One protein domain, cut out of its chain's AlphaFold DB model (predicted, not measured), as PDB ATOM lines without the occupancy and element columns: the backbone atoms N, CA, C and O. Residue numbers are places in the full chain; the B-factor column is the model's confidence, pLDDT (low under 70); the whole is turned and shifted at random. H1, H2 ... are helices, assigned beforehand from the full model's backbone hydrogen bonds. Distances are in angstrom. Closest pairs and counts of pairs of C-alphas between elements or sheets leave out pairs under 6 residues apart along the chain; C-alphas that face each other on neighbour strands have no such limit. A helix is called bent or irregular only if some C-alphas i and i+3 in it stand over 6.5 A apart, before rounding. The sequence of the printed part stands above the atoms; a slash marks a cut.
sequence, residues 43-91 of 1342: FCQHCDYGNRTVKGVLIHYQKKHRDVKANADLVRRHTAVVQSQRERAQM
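This is residues 43 to 91 of the 1342 residues of the protein "Zinc finger protein 462" of Danio rerio (UniProt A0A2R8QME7). Two helices, H1 and the longer H2, meet near their first residues and make an L-shaped corner, and the loop of residues 43 to 53 fills the angle between them. The second half of H2 runs on past this small body, and its residues 84 to 91 stick out and make the length. The printed part has 49 residues with two named helices, H1 then H2 along the chain, and no named strand; its class is all helix. It is only just compact, close to loose, with a radius of gyration of the C-alphas of 11.3 A, and it spans 36 by 18 by 17 A.

Residues 43 to 53 come before H1, which is residues 54 to 64. A short link of 7 residues joins H1 to H2, residues 72 to 91. The two helices touch, and H2 does so with residues 72 to 76 alone. Their closest C-alphas are those of Val 54 and Ala 72, 6.3 A apart. Their lines are about perpendicular, at 77 degrees, and their centres are 18.1 A apart. In H1 and H2 every O i to N i+4 pair is within hydrogen-bond range.

The printed part begins with C-alpha 43 at (114.863, 169.883, 185.837). H1, Val 54 to Lys 64, begins with C-alpha 54 at (120.520, 165.558, 181.290) and measures 15.1 A from first to last C-alpha. H2, Ala 72 to Met 91, measures 28.9 A and ends with C-alpha 91 at (107.436, 189.582, 181.684). Neither helix is bent.

The two C-alphas farthest apart are those of Asp 67 and Met 91, at 36.8 A. Without residues 84 to 91, which stand free, the body spans 25 by 16 by 16 A. The printed part has no cut. The mean pLDDT of the printed part is 84.9, and residue 91 alone is under 70.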
ATOM      1  N   PHE A  43     115.734 170.103 184.673       87.79
ATOM      2  CA  PHE A  43     114.863 169.883 185.837       87.79
ATOM      3  C   PHE A  43     114.098 168.552 185.761       87.79
ATOM      4  O   PHE A  43     113.626 168.151 184.695       87.79
ATOM      5  N   CYS A  44     113.926 167.872 186.896       89.38
ATOM      6  CA  CYS A  44     113.070 166.685 187.015       89.38
ATOM      7  C   CYS A  44     111.573 167.059 187.069       89.38
ATOM      8  O   CYS A  44     111.213 168.015 187.740       89.38
ATOM      9  N   GLN A  45     110.689 166.274 186.435       84.50
ATOM     10  CA  GLN A  45     109.227 166.509 186.452       84.50
ATOM     11  C   GLN A  45     108.538 166.177 187.790       84.50
ATOM     12  O   GLN A  45     107.326 166.329 187.912       84.50
ATOM     13  N   HIS A  46     109.265 165.631 188.769       83.83
ATOM     14  CA  HIS A  46     108.673 165.036 189.979       83.83
ATOM     15  C   HIS A  46     109.308 165.526 191.292       83.83
ATOM     16  O   HIS A  46     109.031 164.961 192.349       83.83
ATOM     17  N   CYS A  47     110.220 166.502 191.221       86.05
ATOM     18  CA  CYS A  47     110.735 167.309 192.337       86.05
ATOM     19  C   CYS A  47     111.747 168.337 191.807       86.05
ATOM     20  O   CYS A  47     112.258 168.196 190.695       86.05
ATOM     21  N   ASP A  48     112.128 169.291 192.655       83.33
ATOM     22  CA  ASP A  48     112.960 170.475 192.363       83.33
ATOM     23  C   ASP A  48     114.450 170.164 192.084       83.33
ATOM     24  O   ASP A  48     115.347 170.981 192.299       83.33
ATOM     25  N   TYR A  49     114.757 168.946 191.631       87.52
ATOM     26  CA  TYR A  49     116.111 168.525 191.303       87.52
ATOM     27  C   TYR A  49     116.542 169.065 189.933       87.52
ATOM     28  O   TYR A  49     116.211 168.493 188.889       87.52
ATOM     29  N   GLY A  50     117.327 170.145 189.959       87.17
ATOM     30  CA  GLY A  50     118.095 170.646 188.819       87.17
ATOM     31  C   GLY A  50     119.482 169.994 188.698       87.17
ATOM     32  O   GLY A  50     120.134 169.689 189.701       87.17
ATOM     33  N   ASN A  51     119.978 169.806 187.473       88.44
ATOM     34  CA  ASN A  51     121.361 169.387 187.214       88.44
ATOM     35  C   ASN A  51     121.900 169.984 185.905       88.44
ATOM     36  O   ASN A  51     121.202 169.959 184.899       88.44
ATOM     37  N   ARG A  52     123.176 170.402 185.870       87.11
ATOM     38  CA  ARG A  52     123.871 170.912 184.660       87.11
ATOM     39  C   ARG A  52     123.977 169.897 183.502       87.11
ATOM     40  O   ARG A  52     124.586 170.189 182.480       87.11
ATOM     41  N   THR A  53     123.478 168.669 183.665       88.67
ATOM     42  CA  THR A  53     123.474 167.629 182.629       88.67
ATOM     43  C   THR A  53     122.185 166.806 182.654       88.67
ATOM     44  O   THR A  53     121.766 166.313 183.705       88.67
ATOM     45  N   VAL A  54     121.626 166.521 181.472       87.98
ATOM     46  CA  VAL A  54     120.520 165.558 181.290       87.98
ATOM     47  C   VAL A  54     120.859 164.194 181.914       87.98
ATOM     48  O   VAL A  54     120.021 163.568 182.558       87.98
ATOM     49  N   LYS A  55     122.124 163.758 181.815       87.92
ATOM     50  CA  LYS A  55     122.626 162.519 182.434       87.92
ATOM     51  C   LYS A  55     122.505 162.529 183.963       87.92
ATOM     52  O   LYS A  55     122.161 161.503 184.544       87.92
ATOM     53  N   GLY A  56     122.748 163.667 184.615       88.34
ATOM     54  CA  GLY A  56     122.528 163.835 186.051       88.34
ATOM     55  C   GLY A  56     121.052 163.717 186.437       88.34
ATOM     56  O   GLY A  56     120.742 163.069 187.437       88.34
ATOM     57  N   VAL A  57     120.141 164.238 185.608       89.62
ATOM     58  CA  VAL A  57     118.690 164.080 185.811       89.62
ATOM     59  C   VAL A  57     118.242 162.628 185.600       89.62
ATOM     60  O   VAL A  57     117.518 162.107 186.441       89.62
ATOM     61  N   LEU A  58     118.722 161.909 184.574       90.14
ATOM     62  CA  LEU A  58     118.417 160.471 184.421       90.14
ATOM     63  C   LEU A  58     118.962 159.631 185.591       90.14
ATOM     64  O   LEU A  58     118.279 158.730 186.079       90.14
ATOM     65  N   ILE A  59     120.162 159.945 186.092       88.83
ATOM     66  CA  ILE A  59     120.722 159.311 187.300       88.83
ATOM     67  C   ILE A  59     119.860 159.616 188.536       88.83
ATOM     68  O   ILE A  59     119.752 158.773 189.429       88.83
ATOM     69  N   HIS A  60     119.238 160.794 188.604       91.31
ATOM     70  CA  HIS A  60     118.262 161.135 189.638       91.31
ATOM     71  C   HIS A  60     116.962 160.334 189.484       91.31
ATOM     72  O   HIS A  60     116.569 159.693 190.458       91.31
ATOM     73  N   TYR A  61     116.365 160.243 188.287       90.78
ATOM     74  CA  TYR A  61     115.216 159.357 188.025       90.78
ATOM     75  C   TYR A  61     115.506 157.922 188.490       90.78
ATOM     76  O   TYR A  61     114.803 157.402 189.352       90.78
ATOM     77  N   GLN A  62     116.630 157.328 188.075       85.98
ATOM     78  CA  GLN A  62     117.019 155.964 188.464       85.98
ATOM     79  C   GLN A  62     117.210 155.759 189.991       85.98
ATOM     80  O   GLN A  62     117.168 154.629 190.487       85.98
ATOM     81  N   LYS A  63     117.420 156.833 190.769       87.55
ATOM     82  CA  LYS A  63     117.619 156.790 192.233       87.55
ATOM     83  C   LYS A  63     116.366 157.147 193.042       87.55
ATOM     84  O   LYS A  63     116.125 156.537 194.092       87.55
ATOM     85  N   LYS A  64     115.598 158.138 192.583       84.87
ATOM     86  CA  LYS A  64     114.431 158.722 193.266       84.87
ATOM     87  C   LYS A  64     113.100 158.240 192.690       84.87
ATOM     88  O   LYS A  64     112.237 157.866 193.473       84.87
ATOM     89  N   HIS A  65     112.976 158.174 191.369       86.90
ATOM     90  CA  HIS A  65     111.748 157.856 190.633       86.90
ATOM     91  C   HIS A  65     111.938 156.553 189.840       86.90
ATOM     92  O   HIS A  65     111.847 156.536 188.616       86.90
ATOM     93  N   ARG A  66     112.275 155.463 190.548       78.41
ATOM     94  CA  ARG A  66     112.613 154.153 189.948       78.41
ATOM     95  C   ARG A  66     111.525 153.612 189.027       78.41
ATOM     96  O   ARG A  66     111.824 152.886 188.085       78.41
ATOM     97  N   ASP A  67     110.296 153.975 189.343       78.51
ATOM     98  CA  ASP A  67     109.067 153.470 188.753       78.51
ATOM     99  C   ASP A  67     108.672 154.285 187.501       78.51
ATOM    100  O   ASP A  67     107.795 153.878 186.745       78.51
ATOM    101  N   VAL A  68     109.377 155.398 187.222       76.06
ATOM    102  CA  VAL A  68     109.187 156.247 186.035       76.06
ATOM    103  C   VAL A  68     110.380 156.134 185.079       76.06
ATOM    104  O   VAL A  68     111.485 156.610 185.352       76.06
ATOM    105  N   LYS A  69     110.143 155.556 183.896       77.44
ATOM    106  CA  LYS A  69     111.124 155.474 182.800       77.44
ATOM    107  C   LYS A  69     111.240 156.808 182.045       77.44
ATOM    108  O   LYS A  69     110.669 156.967 180.970       77.44
ATOM    109  N   ALA A  70     112.002 157.761 182.577       78.89
ATOM    110  CA  ALA A  70     112.324 158.989 181.847       78.89
ATOM    111  C   ALA A  70     113.416 158.780 180.786       78.89
ATOM    112  O   ALA A  70     114.474 158.214 181.069       78.89
ATOM    113  N   ASN A  71     113.180 159.313 179.584       85.31
ATOM    114  CA  ASN A  71     114.178 159.439 178.520       85.31
ATOM    115  C   ASN A  71     114.738 160.879 178.461       85.31
ATOM    116  O   ASN A  71     114.153 161.805 179.029       85.31
ATOM    117  N   ALA A  72     115.849 161.090 177.751       88.44
ATOM    118  CA  ALA A  72     116.497 162.395 177.595       88.44
ATOM    119  C   ALA A  72     115.541 163.491 177.081       88.44
ATOM    120  O   ALA A  72     115.594 164.629 177.545       88.44
ATOM    121  N   ASP A  73     114.623 163.144 176.178       87.48
ATOM    122  CA  ASP A  73     113.660 164.083 175.588       87.48
ATOM    123  C   ASP A  73     112.561 164.517 176.555       87.48
ATOM    124  O   ASP A  73     112.053 165.630 176.451       87.48
ATOM    125  N   LEU A  74     112.216 163.673 177.532       86.81
ATOM    126  CA  LEU A  74     111.260 164.025 178.583       86.81
ATOM    127  C   LEU A  74     111.846 165.116 179.495       86.81
ATOM    128  O   LEU A  74     111.181 166.104 179.801       86.81
ATOM    129  N   VAL A  75     113.132 164.977 179.837       88.99
ATOM    130  CA  VAL A  75     113.900 165.977 180.594       88.99
ATOM    131  C   VAL A  75     114.071 167.275 179.794       88.99
ATOM    132  O   VAL A  75     113.894 168.358 180.354       88.99
ATOM    133  N   ARG A  76     114.366 167.191 178.487       88.17
ATOM    134  CA  ARG A  76     114.455 168.368 177.601       88.17
ATOM    135  C   ARG A  76     113.130 169.134 177.526       88.17
ATOM    136  O   ARG A  76     113.120 170.324 177.822       88.17
ATOM    137  N   ARG A  77     112.016 168.456 177.212       87.73
ATOM    138  CA  ARG A  77     110.682 169.084 177.128       87.73
ATOM    139  C   ARG A  77     110.271 169.745 178.445       87.73
ATOM    140  O   ARG A  77     109.802 170.874 178.425       87.73
ATOM    141  N   HIS A  78     110.497 169.087 179.585       88.66
ATOM    142  CA  HIS A  78     110.206 169.692 180.888       88.66
ATOM    143  C   HIS A  78     111.042 170.947 181.157       88.66
ATOM    144  O   HIS A  78     110.507 171.957 181.600       88.66
ATOM    145  N   THR A  79     112.340 170.904 180.850       88.54
ATOM    146  CA  THR A  79     113.242 172.046 181.063       88.54
ATOM    147  C   THR A  79     112.803 173.260 180.238       88.54
ATOM    148  O   THR A  79     112.780 174.364 180.774       88.54
ATOM    149  N   ALA A  80     112.349 173.053 178.996       88.30
ATOM    150  CA  ALA A  80     111.782 174.114 178.160       88.30
ATOM    151  C   ALA A  80     110.472 174.701 178.729       88.30
ATOM    152  O   ALA A  80     110.287 175.914 178.699       88.30
ATOM    153  N   VAL A  81     109.586 173.873 179.301       89.04
ATOM    154  CA  VAL A  81     108.351 174.346 179.966       89.04
ATOM    155  C   VAL A  81     108.658 175.151 181.234       89.04
ATOM    156  O   VAL A  81     108.041 176.185 181.466       89.04
ATOM    157  N   VAL A  82     109.641 174.730 182.037       85.31
ATOM    158  CA  VAL A  82     110.088 175.493 183.220       85.31
ATOM    159  C   VAL A  82     110.728 176.827 182.810       85.31
ATOM    160  O   VAL A  82     110.518 177.839 183.476       85.31
ATOM    161  N   GLN A  83     111.473 176.854 181.700       83.81
ATOM    162  CA  GLN A  83     112.043 178.083 181.145       83.81
ATOM    163  C   GLN A  83     110.951 179.056 180.675       83.81
ATOM    164  O   GLN A  83     110.950 180.198 181.129       83.81
ATOM    165  N   SER A  84     109.979 178.612 179.870       83.35
ATOM    166  CA  SER A  84     108.915 179.496 179.366       83.35
ATOM    167  C   SER A  84     107.943 179.967 180.455       83.35
ATOM    168  O   SER A  84     107.479 181.105 180.410       83.35
ATOM    169  N   GLN A  85     107.680 179.156 181.488       83.29
ATOM    170  CA  GLN A  85     106.946 179.613 182.677       83.29
ATOM    171  C   GLN A  85     107.704 180.714 183.430       83.29
ATOM    172  O   GLN A  85     107.098 181.706 183.835       83.29
ATOM    173  N   ARG A  86     109.028 180.575 183.591       81.34
ATOM    174  CA  ARG A  86     109.861 181.579 184.269       81.34
ATOM    175  C   ARG A  86     109.953 182.883 183.476       81.34
ATOM    176  O   ARG A  86     109.848 183.950 184.068       81.34
ATOM    177  N   GLU A  87     110.116 182.791 182.162       78.73
ATOM    178  CA  GLU A  87     110.150 183.939 181.253       78.73
ATOM    179  C   GLU A  87     108.812 184.695 181.262       78.73
ATOM    180  O   GLU A  87     108.787 185.910 181.457       78.73
ATOM    181  N   ARG A  88     107.683 183.973 181.204       79.77
ATOM    182  CA  ARG A  88     106.340 184.563 181.328       79.77
ATOM    183  C   ARG A  88     106.119 185.244 182.682       79.77
ATOM    184  O   ARG A  88     105.544 186.326 182.723       79.77
ATOM    185  N   ALA A  89     106.599 184.650 183.777       73.94
ATOM    186  CA  ALA A  89     106.531 185.264 185.105       73.94
ATOM    187  C   ALA A  89     107.378 186.548 185.204       73.94
ATOM    188  O   ALA A  89     106.950 187.513 185.833       73.94
ATOM    189  N   GLN A  90     108.544 186.589 184.549       71.65
ATOM    190  CA  GLN A  90     109.389 187.787 184.495       71.65
ATOM    191  C   GLN A  90     108.744 188.906 183.666       71.65
ATOM    192  O   GLN A  90     108.716 190.042 184.131       71.65
ATOM    193  N   MET A  91     108.151 188.592 182.507       67.97
ATOM    194  CA  MET A  91     107.436 189.582 181.684       67.97
ATOM    195  C   MET A  91     106.247 190.223 182.420       67.97
ATOM    196  O   MET A  91     106.020 191.423 182.279       67.97
TER     197      MET A  91